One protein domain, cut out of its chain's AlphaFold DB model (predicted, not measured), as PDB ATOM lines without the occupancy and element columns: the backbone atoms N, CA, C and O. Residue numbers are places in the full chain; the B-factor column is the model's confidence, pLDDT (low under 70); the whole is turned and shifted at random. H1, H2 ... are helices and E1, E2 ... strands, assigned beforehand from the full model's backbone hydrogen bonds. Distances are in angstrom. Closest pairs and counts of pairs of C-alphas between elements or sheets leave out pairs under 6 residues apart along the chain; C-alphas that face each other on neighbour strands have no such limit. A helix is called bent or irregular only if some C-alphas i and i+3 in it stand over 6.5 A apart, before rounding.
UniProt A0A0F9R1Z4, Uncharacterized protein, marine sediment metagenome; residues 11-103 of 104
ATOM      1  N   ILE A  11     -36.004  44.810 -16.582       73.44
ATOM      2  CA  ILE A  11     -34.806  45.618 -16.308       73.44
ATOM      3  C   ILE A  11     -34.516  46.651 -17.398       73.44
ATOM      4  O   ILE A  11     -33.815  47.625 -17.133       73.44
ATOM      5  N   GLN A  12     -35.067  46.483 -18.604       73.88
ATOM      6  CA  GLN A  12     -34.881  47.440 -19.693       73.88
ATOM      7  C   GLN A  12     -36.034  47.403 -20.695       73.88
ATOM      8  O   GLN A  12     -36.518  46.328 -21.042       73.88
ATOM      9  N   LEU A  13     -36.424  48.584 -21.179       74.25
ATOM     10  CA  LEU A  13     -37.269  48.761 -22.357       74.25
ATOM     11  C   LEU A  13     -36.400  49.197 -23.530       74.25
ATOM     12  O   LEU A  13     -35.594  50.121 -23.401       74.25
ATOM     13  N   LEU A  14     -36.584  48.542 -24.669       71.56
ATOM     14  CA  LEU A  14     -35.902  48.869 -25.911       71.56
ATOM     15  C   LEU A  14     -36.932  49.211 -26.994       71.56
ATOM     16  O   LEU A  14     -37.961  48.532 -27.092       71.56
ATOM     17  N   PRO A  15     -36.679  50.252 -27.811       72.69
ATOM     18  CA  PRO A  15     -37.485  50.501 -28.997       72.69
ATOM     19  C   PRO A  15     -37.367  49.309 -29.956       72.69
ATOM     20  O   PRO A  15     -36.303  48.695 -30.077       72.69
ATOM     21  N   ALA A  16     -38.473  48.975 -30.617       77.75
ATOM     22  CA  ALA A  16     -38.590  47.795 -31.471       77.75
ATOM     23  C   ALA A  16     -38.814  48.155 -32.951       77.75
ATOM     24  O   ALA A  16     -39.444  47.404 -33.688       77.75
ATOM     25  N   ASP A  17     -38.306  49.304 -33.406       81.88
ATOM     26  CA  ASP A  17     -38.497  49.740 -34.791       81.88
ATOM     27  C   ASP A  17     -37.916  48.723 -35.785       81.88
ATOM     28  O   ASP A  17     -36.729  48.384 -35.749       81.88
ATOM     29  N   GLY A  18     -38.778  48.236 -36.682       80.50
ATOM     30  CA  GLY A  18     -38.449  47.186 -37.647       80.50
ATOM     31  C   GLY A  18     -38.424  45.770 -37.065       80.50
ATOM     32  O   GLY A  18     -37.961  44.867 -37.752       80.50
ATOM     33  N   TRP A  19     -38.886  45.562 -35.828       84.38
ATOM     34  CA  TRP A  19     -39.049  44.242 -35.218       84.38
ATOM     35  C   TRP A  19     -40.518  43.825 -35.163       84.38
ATOM     36  O   TRP A  19     -41.416  44.642 -34.926       84.38
ATOM     37  N   ARG A  20     -40.766  42.526 -35.334       83.44
ATOM     38  CA  ARG A  20     -42.104  41.931 -35.313       83.44
ATOM     39  C   ARG A  20     -42.115  40.678 -34.449       83.44
ATOM     40  O   ARG A  20     -41.165  39.898 -34.465       83.44
ATOM     41  N   ALA A  21     -43.197  40.495 -33.700       81.12
ATOM     42  CA  ALA A  21     -43.489  39.227 -33.045       81.12
ATOM     43  C   ALA A  21     -44.295  38.344 -33.998       81.12
ATOM     44  O   ALA A  21     -45.223  38.828 -34.654       81.12
ATOM     45  N   TYR A  22     -43.926  37.070 -34.052       83.19
ATOM     46  CA  TYR A  22     -44.559  36.050 -34.873       83.19
ATOM     47  C   TYR A  22     -45.308  35.072 -33.983       83.19
ATOM     48  O   TYR A  22     -44.789  34.613 -32.960       83.19
ATOM     49  N   TYR A  23     -46.530  34.773 -34.394       80.88
ATOM     50  CA  TYR A  23     -47.463  33.928 -33.673       80.88
ATOM     51  C   TYR A  23     -47.921  32.808 -34.585       80.88
ATOM     52  O   TYR A  23     -48.189  33.052 -35.760       80.88
ATOM     53  N   TYR A  24     -48.021  31.611 -34.026       82.38
ATOM     54  CA  TYR A  24     -48.491  30.427 -34.726       82.38
ATOM     55  C   TYR A  24     -49.871  30.014 -34.201       82.38
ATOM     56  O   TYR A  24     -50.092  29.995 -32.983       82.38
ATOM     57  N   GLU A  25     -50.780  29.701 -35.121       82.88
ATOM     58  CA  GLU A  25     -52.098  29.125 -34.845       82.88
ATOM     59  C   GLU A  25     -52.125  27.677 -35.311       82.88
ATOM     60  O   GLU A  25     -51.935  27.361 -36.486       82.88
ATOM     61  N   GLU A  26     -52.356  26.786 -34.352       79.75
ATOM     62  CA  GLU A  26     -52.333  25.345 -34.578       79.75
ATOM     63  C   GLU A  26     -53.496  24.864 -35.447       79.75
ATOM     64  O   GLU A  26     -53.308  23.949 -36.244       79.75
ATOM     65  N   GLU A  27     -54.684  25.458 -35.290       81.12
ATOM     66  CA  GLU A  27     -55.908  24.991 -35.953       81.12
ATOM     67  C   GLU A  27     -55.875  25.219 -37.469       81.12
ATOM     68  O   GLU A  27     -56.320  24.360 -38.233       81.12
ATOM     69  N   GLU A  28     -55.315  26.348 -37.900       80.75
ATOM     70  CA  GLU A  28     -55.228  26.736 -39.310       80.75
ATOM     71  C   GLU A  28     -53.848  26.441 -39.938       80.75
ATOM     72  O   GLU A  28     -53.666  26.691 -41.129       80.75
ATOM     73  N   ASP A  29     -52.887  25.904 -39.165       81.50
ATOM     74  CA  ASP A  29     -51.468  25.703 -39.549       81.50
ATOM     75  C   ASP A  29     -50.881  26.950 -40.235       81.50
ATOM     76  O   ASP A  29     -50.223  26.895 -41.275       81.50
ATOM     77  N   THR A  30     -51.168  28.110 -39.645       80.00
ATOM     78  CA  THR A  30     -50.812  29.424 -40.181       80.00
ATOM     79  C   THR A  30     -50.033  30.236 -39.157       80.00
ATOM     80  O   THR A  30     -49.992  29.926 -37.962       80.00
ATOM     81  N   TYR A  31     -49.403  31.308 -39.624       82.38
ATOM     82  CA  TYR A  31     -48.767  32.282 -38.753       82.38
ATOM     83  C   TYR A  31     -49.120  33.703 -39.176       82.38
ATOM     84  O   TYR A  31     -49.328  34.002 -40.355       82.38
ATOM     85  N   PHE A  32     -49.121  34.615 -38.211       81.62
ATOM     86  CA  PHE A  32     -49.146  36.045 -38.492       81.62
ATOM     87  C   PHE A  32     -48.025  36.762 -37.755       81.62
ATOM     88  O   PHE A  32     -47.407  36.242 -36.825       81.62
ATOM     89  N   SER A  33     -47.772  38.000 -38.176       83.00
ATOM     90  CA  SER A  33     -46.792  38.871 -37.541       83.00
ATOM     91  C   SER A  33     -47.379  40.222 -37.185       83.00
ATOM     92  O   SER A  33     -48.100  40.844 -37.970       83.00
ATOM     93  N   THR A  34     -47.001  40.718 -36.013       78.75
ATOM     94  CA  THR A  34     -47.403  42.042 -35.553       78.75
ATOM     95  C   THR A  34     -46.185  42.910 -35.241       78.75
ATOM     96  O   THR A  34     -45.238  42.424 -34.611       78.75
ATOM     97  N   PRO A  35     -46.150  44.178 -35.693       78.50
ATOM     98  CA  PRO A  35     -45.090  45.102 -35.317       78.50
ATOM     99  C   PRO A  35     -45.049  45.308 -33.805       78.50
ATOM    100  O   PRO A  35     -46.080  45.536 -33.159       78.50
ATOM    101  N   LEU A  36     -43.841  45.278 -33.254       76.75
ATOM    102  CA  LEU A  36     -43.616  45.601 -31.855       76.75
ATOM    103  C   LEU A  36     -43.454  47.109 -31.683       76.75
ATOM    104  O   LEU A  36     -42.787  47.778 -32.468       76.75
ATOM    105  N   ILE A  37     -44.055  47.648 -30.624       72.75
ATOM    106  CA  ILE A  37     -43.769  49.014 -30.169       72.75
ATOM    107  C   ILE A  37     -42.473  49.002 -29.351       72.75
ATOM    108  O   ILE A  37     -41.614  49.871 -29.501       72.75
ATOM    109  N   SER A  38     -42.322  48.001 -28.484       73.06
ATOM    110  CA  SER A  38     -41.158  47.836 -27.621       73.06
ATOM    111  C   SER A  38     -40.910  46.366 -27.280       73.06
ATOM    112  O   SER A  38     -41.742  45.488 -27.507       73.06
ATOM    113  N   TRP A  39     -39.746  46.090 -26.713       75.38
ATOM    114  CA  TRP A  39     -39.433  44.816 -26.082       75.38
ATOM    115  C   TRP A  39     -38.804  45.073 -24.726       75.38
ATOM    116  O   TRP A  39     -38.156  46.096 -24.484       75.38
ATOM    117  N   GLY A  40     -39.067  44.148 -23.821       72.19
ATOM    118  CA  GLY A  40     -38.585  44.164 -22.465       72.19
ATOM    119  C   GLY A  40     -37.500  43.117 -22.269       72.19
ATOM    120  O   GLY A  40     -37.709  41.958 -22.614       72.19
ATOM    121  N   LEU A  41     -36.373  43.496 -21.669       70.94
ATOM    122  CA  LEU A  41     -35.415  42.523 -21.150       70.94
ATOM    123  C   LEU A  41     -35.788  42.180 -19.712       70.94
ATOM    124  O   LEU A  41     -35.878  43.054 -18.844       70.94
ATOM    125  N   HIS A  42     -36.002  40.897 -19.473       73.94
ATOM    126  CA  HIS A  42     -36.230  40.353 -18.154       73.94
ATOM    127  C   HIS A  42     -34.897  40.093 -17.433       73.94
ATOM    128  O   HIS A  42     -33.897  39.764 -18.070       73.94
ATOM    129  N   ALA A  43     -34.870  40.180 -16.100       68.50
ATOM    130  CA  ALA A  43     -33.662  39.950 -15.299       68.50
ATOM    131  C   ALA A  43     -33.022  38.559 -15.499       68.50
ATOM    132  O   ALA A  43     -31.829  38.388 -15.262       68.50
ATOM    133  N   CYS A  44     -33.792  37.563 -15.951       70.44
ATOM    134  CA  CYS A  44     -33.265  36.237 -16.299       70.44
ATOM    135  C   CYS A  44     -32.699  36.138 -17.730       70.44
ATOM    136  O   CYS A  44     -32.304  35.051 -18.141       70.44
ATOM    137  N   GLY A  45     -32.665  37.240 -18.485       65.00
ATOM    138  CA  GLY A  45     -32.177  37.288 -19.866       65.00
ATOM    139  C   GLY A  45     -33.248  37.040 -20.933       65.00
ATOM    140  O   GLY A  45     -32.954  37.179 -22.116       65.00
ATOM    141  N   CYS A  46     -34.487  36.711 -20.549       66.56
ATOM    142  CA  CYS A  46     -35.583  36.540 -21.503       66.56
ATOM    143  C   CYS A  46     -36.013  37.876 -22.117       66.56
ATOM    144  O   CYS A  46     -36.138  38.884 -21.421       66.56
ATOM    145  N   VAL A  47     -36.307  37.856 -23.413       69.06
ATOM    146  CA  VAL A  47     -36.916  38.979 -24.126       69.06
ATOM    147  C   VAL A  47     -38.429  38.798 -24.145       69.06
ATOM    148  O   VAL A  47     -38.923  37.723 -24.471       69.06
ATOM    149  N   ILE A  48     -39.160  39.855 -23.801       69.69
ATOM    150  CA  ILE A  48     -40.621  39.869 -23.777       69.69
ATOM    151  C   ILE A  48     -41.109  40.910 -24.790       69.69
ATOM    152  O   ILE A  48     -40.698  42.069 -24.703       69.69
ATOM    153  N   PRO A  49     -41.986  40.550 -25.737       69.56
ATOM    154  CA  PRO A  49     -42.602  41.529 -26.623       69.56
ATOM    155  C   PRO A  49     -43.544  42.435 -25.815       69.56
ATOM    156  O   PRO A  49     -44.403  41.944 -25.081       69.56
ATOM    157  N   LEU A  50     -43.390  43.758 -25.925       64.88
ATOM    158  CA  LEU A  50     -44.164  44.736 -25.158       64.88
ATOM    159  C   LEU A  50     -44.831  45.764 -26.075       64.88
ATOM    160  O   LEU A  50     -44.180  46.583 -26.720       64.88
ATOM    161  N   GLY A  51     -46.162  45.766 -26.070       59.47
ATOM    162  CA  GLY A  51     -46.959  46.664 -26.897       59.47
ATOM    163  C   GLY A  51     -47.044  46.163 -28.335       59.47
ATOM    164  O   GLY A  51     -46.077  46.210 -29.093       59.47
ATOM    165  N   VAL A  52     -48.232  45.693 -28.698       58.66
ATOM    166  CA  VAL A  52     -48.597  45.349 -30.071       58.66
ATOM    167  C   VAL A  52     -49.227  46.586 -30.704       58.66
ATOM    168  O   VAL A  52     -50.091  47.206 -30.082       58.66
ATOM    169  N   ARG A  53     -48.752  46.998 -31.889       49.00
ATOM    170  CA  ARG A  53     -49.066  48.333 -32.426       49.00
ATOM    171  C   ARG A  53     -50.495  48.520 -32.944       49.00
ATOM    172  O   ARG A  53     -50.904  49.667 -33.011       49.00
ATOM    173  N   ASP A  54     -51.281  47.469 -33.197       50.50
ATOM    174  CA  ASP A  54     -52.682  47.613 -33.629       50.50
ATOM    175  C   ASP A  54     -53.599  46.447 -33.185       50.50
ATOM    176  O   ASP A  54     -53.200  45.284 -33.201       50.50
ATOM    177  N   SER A  55     -54.822  46.823 -32.774       44.12
ATOM    178  CA  SER A  55     -56.126  46.119 -32.655       44.12
ATOM    179  C   SER A  55     -56.265  44.648 -32.226       44.12
ATOM    180  O   SER A  55     -57.399  44.174 -32.166       44.12
ATOM    181  N   LEU A  56     -55.207  43.908 -31.908       50.62
ATOM    182  CA  LEU A  56     -55.354  42.562 -31.352       50.62
ATOM    183  C   LEU A  56     -55.722  42.669 -29.875       50.62
ATOM    184  O   LEU A  56     -54.964  43.206 -29.062       50.62
ATOM    185  N   ASN A  57     -56.911  42.180 -29.526       55.88
ATOM    186  CA  ASN A  57     -57.293  42.072 -28.132       55.88
ATOM    187  C   ASN A  57     -56.275  41.144 -27.456       55.88
ATOM    188  O   ASN A  57     -55.964  40.070 -27.965       55.88
ATOM    189  N   VAL A  58     -55.711  41.547 -26.317       50.97
ATOM    190  CA  VAL A  58     -54.675  40.750 -25.631       50.97
ATOM    191  C   VAL A  58     -55.214  39.371 -25.224       50.97
ATOM    192  O   VAL A  58     -54.443  38.430 -25.064       50.97
ATOM    193  N   SER A  59     -56.537  39.228 -25.083       52.19
ATOM    194  CA  SER A  59     -57.208  37.932 -24.932       52.19
ATOM    195  C   SER A  59     -57.032  37.019 -26.140       52.19
ATOM    196  O   SER A  59     -56.861  35.821 -25.952       52.19
ATOM    197  N   ASP A  60     -57.037  37.581 -27.345       52.31
ATOM    198  CA  ASP A  60     -56.913  36.830 -28.591       52.31
ATOM    199  C   ASP A  60     -55.462  36.380 -28.743       52.31
ATOM    200  O   ASP A  60     -55.215  35.225 -29.035       52.31
ATOM    201  N   LEU A  61     -54.490  37.215 -28.354       52.34
ATOM    202  CA  LEU A  61     -53.074  36.823 -28.295       52.34
ATOM    203  C   LEU A  61     -52.788  35.664 -27.325       52.34
ATOM    204  O   LEU A  61     -51.761  35.014 -27.467       52.34
ATOM    205  N   LYS A  62     -53.658  35.390 -26.340       53.38
ATOM    206  CA  LYS A  62     -53.506  34.219 -25.452       53.38
ATOM    207  C   LYS A  62     -53.891  32.904 -26.124       53.38
ATOM    208  O   LYS A  62     -53.488  31.860 -25.623       53.38
ATOM    209  N   ALA A  63     -54.679  32.950 -27.198       49.91
ATOM    210  CA  ALA A  63     -54.982  31.768 -28.002       49.91
ATOM    211  C   ALA A  63     -53.835  31.419 -28.967       49.91
ATOM    212  O   ALA A  63     -53.832  30.338 -29.540       49.91
ATOM    213  N   TRP A  64     -52.851  32.312 -29.116       55.50
ATOM    214  CA  TRP A  64     -51.786  32.187 -30.098       55.50
ATOM    215  C   TRP A  64     -50.432  32.041 -29.420       55.50
ATOM    216  O   TRP A  64     -50.070  32.799 -28.516       55.50
ATOM    217  N   ASN A  65     -49.645  31.081 -29.891       67.06
ATOM    218  CA  ASN A  65     -48.333  30.815 -29.324       67.06
ATOM    219  C   ASN A  65     -47.293  31.700 -30.013       67.06
ATOM    220  O   ASN A  65     -47.064  31.588 -31.217       67.06
ATOM    221  N   ALA A  66     -46.669  32.607 -29.257       69.25
ATOM    222  CA  ALA A  66     -45.543  33.381 -29.766       69.25
ATOM    223  C   ALA A  66     -44.367  32.432 -30.039       69.25
ATOM    224  O   ALA A  66     -43.863  31.794 -29.114       69.25
ATOM    225  N   VAL A  67     -43.933  32.359 -31.296       76.69
ATOM    226  CA  VAL A  67     -42.831  31.480 -31.724       76.69
ATOM    227  C   VAL A  67     -41.507  32.228 -31.820       76.69
ATOM    228  O   VAL A  67     -40.452  31.640 -31.615       76.69
ATOM    229  N   GLY A  68     -41.530  33.543 -32.057       81.06
ATOM    230  CA  GLY A  68     -40.293  34.316 -32.135       81.06
ATOM    231  C   GLY A  68     -40.480  35.815 -32.317       81.06
ATOM    232  O   GLY A  68     -41.580  36.314 -32.564       81.06
ATOM    233  N   ILE A  69     -39.368  36.539 -32.184       82.06
ATOM    234  CA  ILE A  69     -39.257  37.971 -32.463       82.06
ATOM    235  C   ILE A  69     -38.110  38.151 -33.448       82.06
ATOM    236  O   ILE A  69     -36.969  37.805 -33.142       82.06
ATOM    237  N   PHE A  70     -38.415  38.711 -34.612       85.56
ATOM    238  CA  PHE A  70     -37.453  38.859 -35.697       85.56
ATOM    239  C   PHE A  70     -37.490  40.271 -36.265       85.56
ATOM    240  O   PHE A  70     -38.464  41.009 -36.087       85.56
ATOM    241  N   ARG A  71     -36.403  40.652 -36.932       84.94
ATOM    242  CA  ARG A  71     -36.292  41.938 -37.610       84.94
ATOM    243  C   ARG A  71     -36.698  41.792 -39.074       84.94
ATOM    244  O   ARG A  71     -36.344  40.812 -39.725       84.94
ATOM    245  N   ASP A  72     -37.414  42.778 -39.596       80.44
ATOM    246  CA  ASP A  72     -37.739  42.840 -41.018       80.44
ATOM    247  C   ASP A  72     -36.458  42.967 -41.857       80.44
ATOM    248  O   ASP A  72     -35.542  43.723 -41.518       80.44
ATOM    249  N   GLY A  73     -36.421  42.254 -42.985       79.06
ATOM    250  CA  GLY A  73     -35.308  42.302 -43.937       79.06
ATOM    251  C   GLY A  73     -34.146  41.353 -43.636       79.06
ATOM    252  O   GLY A  73     -33.143  41.409 -44.348       79.06
ATOM    253  N   GLU A  74     -34.266  40.475 -42.636       83.19
ATOM    254  CA  GLU A  74     -33.308  39.384 -42.432       83.19
ATOM    255  C   GLU A  74     -33.343  38.413 -43.636       83.19
ATOM    256  O   GLU A  74     -34.419  37.920 -43.984       83.19
ATOM    257  N   PRO A  75     -32.202  38.114 -44.293       76.19
ATOM    258  CA  PRO A  75     -32.167  37.302 -45.518       76.19
ATOM    259  C   PRO A  75     -32.729  35.880 -45.378       76.19
ATOM    260  O   PRO A  75     -33.075  35.264 -46.380       76.19
ATOM    261  N   SER A  76     -32.806  35.367 -44.150       88.00
ATOM    262  CA  SER A  76     -33.272  34.020 -43.799       88.00
ATOM    263  C   SER A  76     -34.523  34.046 -42.917       88.00
ATOM    264  O   SER A  76     -34.767  33.103 -42.170       88.00
ATOM    265  N   LEU A  77     -35.293  35.137 -42.947       85.19
ATOM    266  CA  LEU A  77     -36.422  35.340 -42.042       85.19
ATOM    267  C   LEU A  77     -37.431  34.181 -42.081       85.19
ATOM    268  O   LEU A  77     -37.800  33.667 -41.031       85.19
ATOM    269  N   ASP A  78     -37.812  33.724 -43.274       86.88
ATOM    270  CA  ASP A  78     -38.782  32.633 -43.433       86.88
ATOM    271  C   ASP A  78     -38.256  31.302 -42.871       86.88
ATOM    272  O   ASP A  78     -38.980  30.588 -42.179       86.88
ATOM    273  N   GLU A  79     -36.973  30.993 -43.094       89.44
ATOM    274  CA  GLU A  79     -36.321  29.799 -42.537       89.44
ATOM    275  C   GLU A  79     -36.236  29.870 -41.005       89.44
ATOM    276  O   GLU A  79     -36.452  28.872 -40.317       89.44
ATOM    277  N   MET A  80     -35.960  31.057 -40.457       88.19
ATOM    278  CA  MET A  80     -35.906  31.291 -39.012       88.19
ATOM    279  C   MET A  80     -37.284  31.157 -38.358       88.19
ATOM    280  O   MET A  80     -37.389  30.572 -37.279       88.19
ATOM    281  N   ILE A  81     -38.336  31.666 -39.007       86.62
ATOM    282  CA  ILE A  81     -39.719  31.515 -38.538       86.62
ATOM    283  C   ILE A  81     -40.105  30.039 -38.549       86.62
ATOM    284  O   ILE A  81     -40.603  29.543 -37.540       86.62
ATOM    285  N   GLN A  82     -39.837  29.327 -39.646       89.12
ATOM    286  CA  GLN A  82     -40.170  27.909 -39.740       89.12
ATOM    287  C   GLN A  82     -39.425  27.084 -38.683       89.12
ATOM    288  O   GLN A  82     -40.049  26.288 -37.987       89.12
ATOM    289  N   GLY A  83     -38.127  27.332 -38.486       89.75
ATOM    290  CA  GLY A  83     -37.350  26.663 -37.441       89.75
ATOM    291  C   GLY A  83     -37.893  26.923 -36.032       89.75
ATOM    292  O   GLY A  83     -37.942  26.007 -35.213       89.75
ATOM    293  N   ALA A  84     -38.364  28.143 -35.757       87.19
ATOM    294  CA  ALA A  84     -38.986  28.480 -34.479       87.19
ATOM    295  C   ALA A  84     -40.351  27.796 -34.280       87.19
ATOM    296  O   ALA A  84     -40.671  27.373 -33.167       87.19
ATOM    297  N   ILE A  85     -41.145  27.652 -35.347       86.56
ATOM    298  CA  ILE A  85     -42.403  26.890 -35.322       86.56
ATOM    299  C   ILE A  85     -42.121  25.408 -35.046       86.56
ATOM    300  O   ILE A  85     -42.790  24.809 -34.204       86.56
ATOM    301  N   ASP A  86     -41.121  24.823 -35.708       89.44
ATOM    302  CA  ASP A  86     -40.752  23.415 -35.537       89.44
ATOM    303  C   ASP A  86     -40.251  23.136 -34.110       89.44
ATOM    304  O   ASP A  86     -40.716  22.200 -33.456       89.44
ATOM    305  N   GLU A  87     -39.374  23.993 -33.572       85.81
ATOM    306  CA  GLU A  87     -38.897  23.888 -32.186       85.81
ATOM    307  C   GLU A  87     -40.052  24.011 -31.179       85.81
ATOM    308  O   GLU A  87     -40.115  23.274 -30.187       85.81
ATOM    309  N   TRP A  88     -40.991  24.921 -31.437       83.50
ATOM    310  CA  TRP A  88     -42.180  25.071 -30.611       83.50
ATOM    311  C   TRP A  88     -43.057  23.804 -30.647       83.50
ATOM    312  O   TRP A  88     -43.430  23.308 -29.578       83.50
ATOM    313  N   LYS A  89     -43.313  23.227 -31.834       83.19
ATOM    314  CA  LYS A  89     -44.073  21.970 -32.007       83.19
ATOM    315  C   LYS A  89     -43.412  20.815 -31.240       83.19
ATOM    316  O   LYS A  89     -44.089  20.092 -30.503       83.19
ATOM    317  N   ASP A  90     -42.089  20.688 -31.335       86.19
ATOM    318  CA  ASP A  90     -41.311  19.669 -30.621       86.19
ATOM    319  C   ASP A  90     -41.391  19.825 -29.098       86.19
ATOM    320  O   ASP A  90     -41.549  18.844 -28.361       86.19
ATOM    321  N   ASN A  91     -41.280  21.057 -28.598       78.88
ATOM    322  CA  ASN A  91     -41.375  21.336 -27.168       78.88
ATOM    323  C   ASN A  91     -42.795  21.088 -26.642       78.88
ATOM    324  O   ASN A  91     -42.953  20.468 -25.587       78.88
ATOM    325  N   ALA A  92     -43.827  21.490 -27.389       73.31
ATOM    326  CA  ALA A  92     -45.221  21.211 -27.049       73.31
ATOM    327  C   ALA A  92     -45.486  19.698 -26.953       73.31
ATOM    328  O   ALA A  92     -46.081  19.237 -25.973       73.31
ATOM    329  N   ALA A  93     -44.973  18.909 -27.904       74.88
ATOM    330  CA  ALA A  93     -45.077  17.450 -27.885       74.88
ATOM    331  C   ALA A  93     -44.391  16.832 -26.651       74.88
ATOM    332  O   ALA A  93     -45.007  16.040 -25.931       74.88
ATOM    333  N   LYS A  94     -43.156  17.251 -26.341       73.75
ATOM    334  CA  LYS A  94     -42.420  16.783 -25.150       73.75
ATOM    335  C   LYS A  94     -43.156  17.116 -23.852       73.75
ATOM    336  O   LYS A  94     -43.232  16.281 -22.952       73.75
ATOM    337  N   HIS A  95     -43.732  18.312 -23.740       61.50
ATOM    338  CA  HIS A  95     -44.505  18.692 -22.558       61.50
ATOM    339  C   HIS A  95     -45.782  17.854 -22.402       61.50
ATOM    340  O   HIS A  95     -46.109  17.459 -21.279       61.50
ATOM    341  N   GLN A  96     -46.463  17.505 -23.495       59.88
ATOM    342  CA  GLN A  96     -47.612  16.594 -23.443       59.88
ATOM    343  C   GLN A  96     -47.219  15.169 -23.012       59.88
ATOM    344  O   GLN A  96     -47.953  14.538 -22.247       59.88
ATOM    345  N   GLU A  97     -46.062  14.660 -23.445       57.88
ATOM    346  CA  GLU A  97     -45.546  13.353 -23.007       57.88
ATOM    347  C   GLU A  97     -45.182  13.330 -21.517       57.88
ATOM    348  O   GLU A  97     -45.502  12.370 -20.806       57.88
ATOM    349  N   VAL A  98     -44.580  14.407 -21.007       49.16
ATOM    350  CA  VAL A  98     -44.257  14.533 -19.579       49.16
ATOM    351  C   VAL A  98     -45.534  14.526 -18.737       49.16
ATOM    352  O   VAL A  98     -45.622  13.746 -17.792       49.16
ATOM    353  N   VAL A  99     -46.566  15.285 -19.122       48.62
ATOM    354  CA  VAL A  99     -47.858  15.296 -18.405       48.62
ATOM    355  C   VAL A  99     -48.502  13.904 -18.386       48.62
ATOM    356  O   VAL A  99     -48.971  13.463 -17.334       48.62
ATOM    357  N   ARG A 100     -48.470  13.170 -19.507       51.81
ATOM    358  CA  ARG A 100     -49.004  11.796 -19.591       51.81
ATOM    359  C   ARG A 100     -48.229  10.796 -18.731       51.81
ATOM    360  O   ARG A 100     -48.846   9.907 -18.154       51.81
ATOM    361  N   SER A 101     -46.907  10.932 -18.627       51.53
ATOM    362  CA  SER A 101     -46.087  10.028 -17.804       51.53
ATOM    363  C   SER A 101     -46.215  10.295 -16.302       51.53
ATOM    364  O   SER A 101     -46.130   9.357 -15.518       51.53
ATOM    365  N   THR A 102     -46.499  11.537 -15.897       50.91
ATOM    366  CA  THR A 102     -46.778  11.897 -14.492       50.91
ATOM    367  C   THR A 102     -48.207  11.596 -14.027       50.91
ATOM    368  O   THR A 102     -48.496  11.722 -12.839       50.91
ATOM    369  N   ALA A 103     -49.106  11.228 -14.944       50.34
ATOM    370  CA  ALA A 103     -50.498  10.886 -14.644       50.34
ATOM    371  C   ALA A 103     -50.727   9.381 -14.369       50.34
ATOM    372  O   ALA A 103     -51.872   8.990 -14.142       50.34
TER     373      ALA A 103
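AT A GLANCE: This is residues 11 to 103 of the 104 residues of an uncharacterized protein of marine sediment metagenome (UniProt A0A0F9R1Z4). You are looking at a sharply bent, strongly twisted antiparallel sheet of five strands, with one long helix, H2, that packs with its first half over E5 and E2 and sticks out beyond them as an arm, residues 90 to 103. The bend is in the long strand E3, which joins E2 and E5 at one end of the sheet to E1 and E4 at the other; short H1 sits in the loop between E4 and E5. The 93 printed residues hold, in order, E1 E2 E3 E4 H1 E5 H2, a mixed class of helices and strands. The whole is only just compact, close to loose, with a radius of gyration of the C-alphas of 14.7 A and spans of 44 by 30 by 27 A.

IN THESE COORDINATES: Find C-alpha 11 at (-34.806, 45.618, -16.308), where E1, residues 11 to 15, begins. E2 follows as residues 19 to 25, 20.0 A long. E3, residues 30 to 42, starts from C-alpha 30 at (-50.812, 29.424, -40.181) and covers 28.6 A. Next come E4, residues 47 to 52, H1, residues 58 to 61, and E5, residues 65 to 71, 18.4 A long. H2, residues 77 to 102, runs 37.6 A to C-alpha 102 at (-46.778, 11.897, -14.492).

HOW THE PARTS SIT: Start at E3, which has three neighbours and bends by 89 degrees at residue 37. E1 and E2 lie on one side of it, beside residues 38 to 42 and 30 to 36, and E4 on the other side, beside residues 36 to 41. E2, E3 and E4 form a meander, each strand the antiparallel neighbour of the one before, with hairpins E2 and E3, E3 and E4. Look for N 21 and O 34 at 3.0 A between E2 and E3, N 38 and O 50 at 2.9 A between E3 and E4, and N 14 and O 39 at 2.9 A between E1 and E3. E5 is antiparallel to E2, with N 22 and O 68 at 2.9 A. H2 is on the sheet at a height of 9.4 A, over E2 and E5, and runs along the strands at 26 degrees to E5 on the local plane; its closest C-alphas to E5 are those of Ala 84 and Val 67, 5.6 A apart. H1 is only just not on the sheet, with 4 pairs of C-alphas within 10 A, and is apart from H2. In H2 every O i to N i+4 pair is within hydrogen-bond range; H1 is too short for such a pair.

THE WHOLE: The C-alphas of Gly 73 and Ala 103 are the two farthest apart, 45.6 A. The printed part has no cut, and its links between named elements are tight. Mean pLDDT of the printed part is 72.5, under 70 at residue 43, residues 45 to 66 and residues 95 to 103.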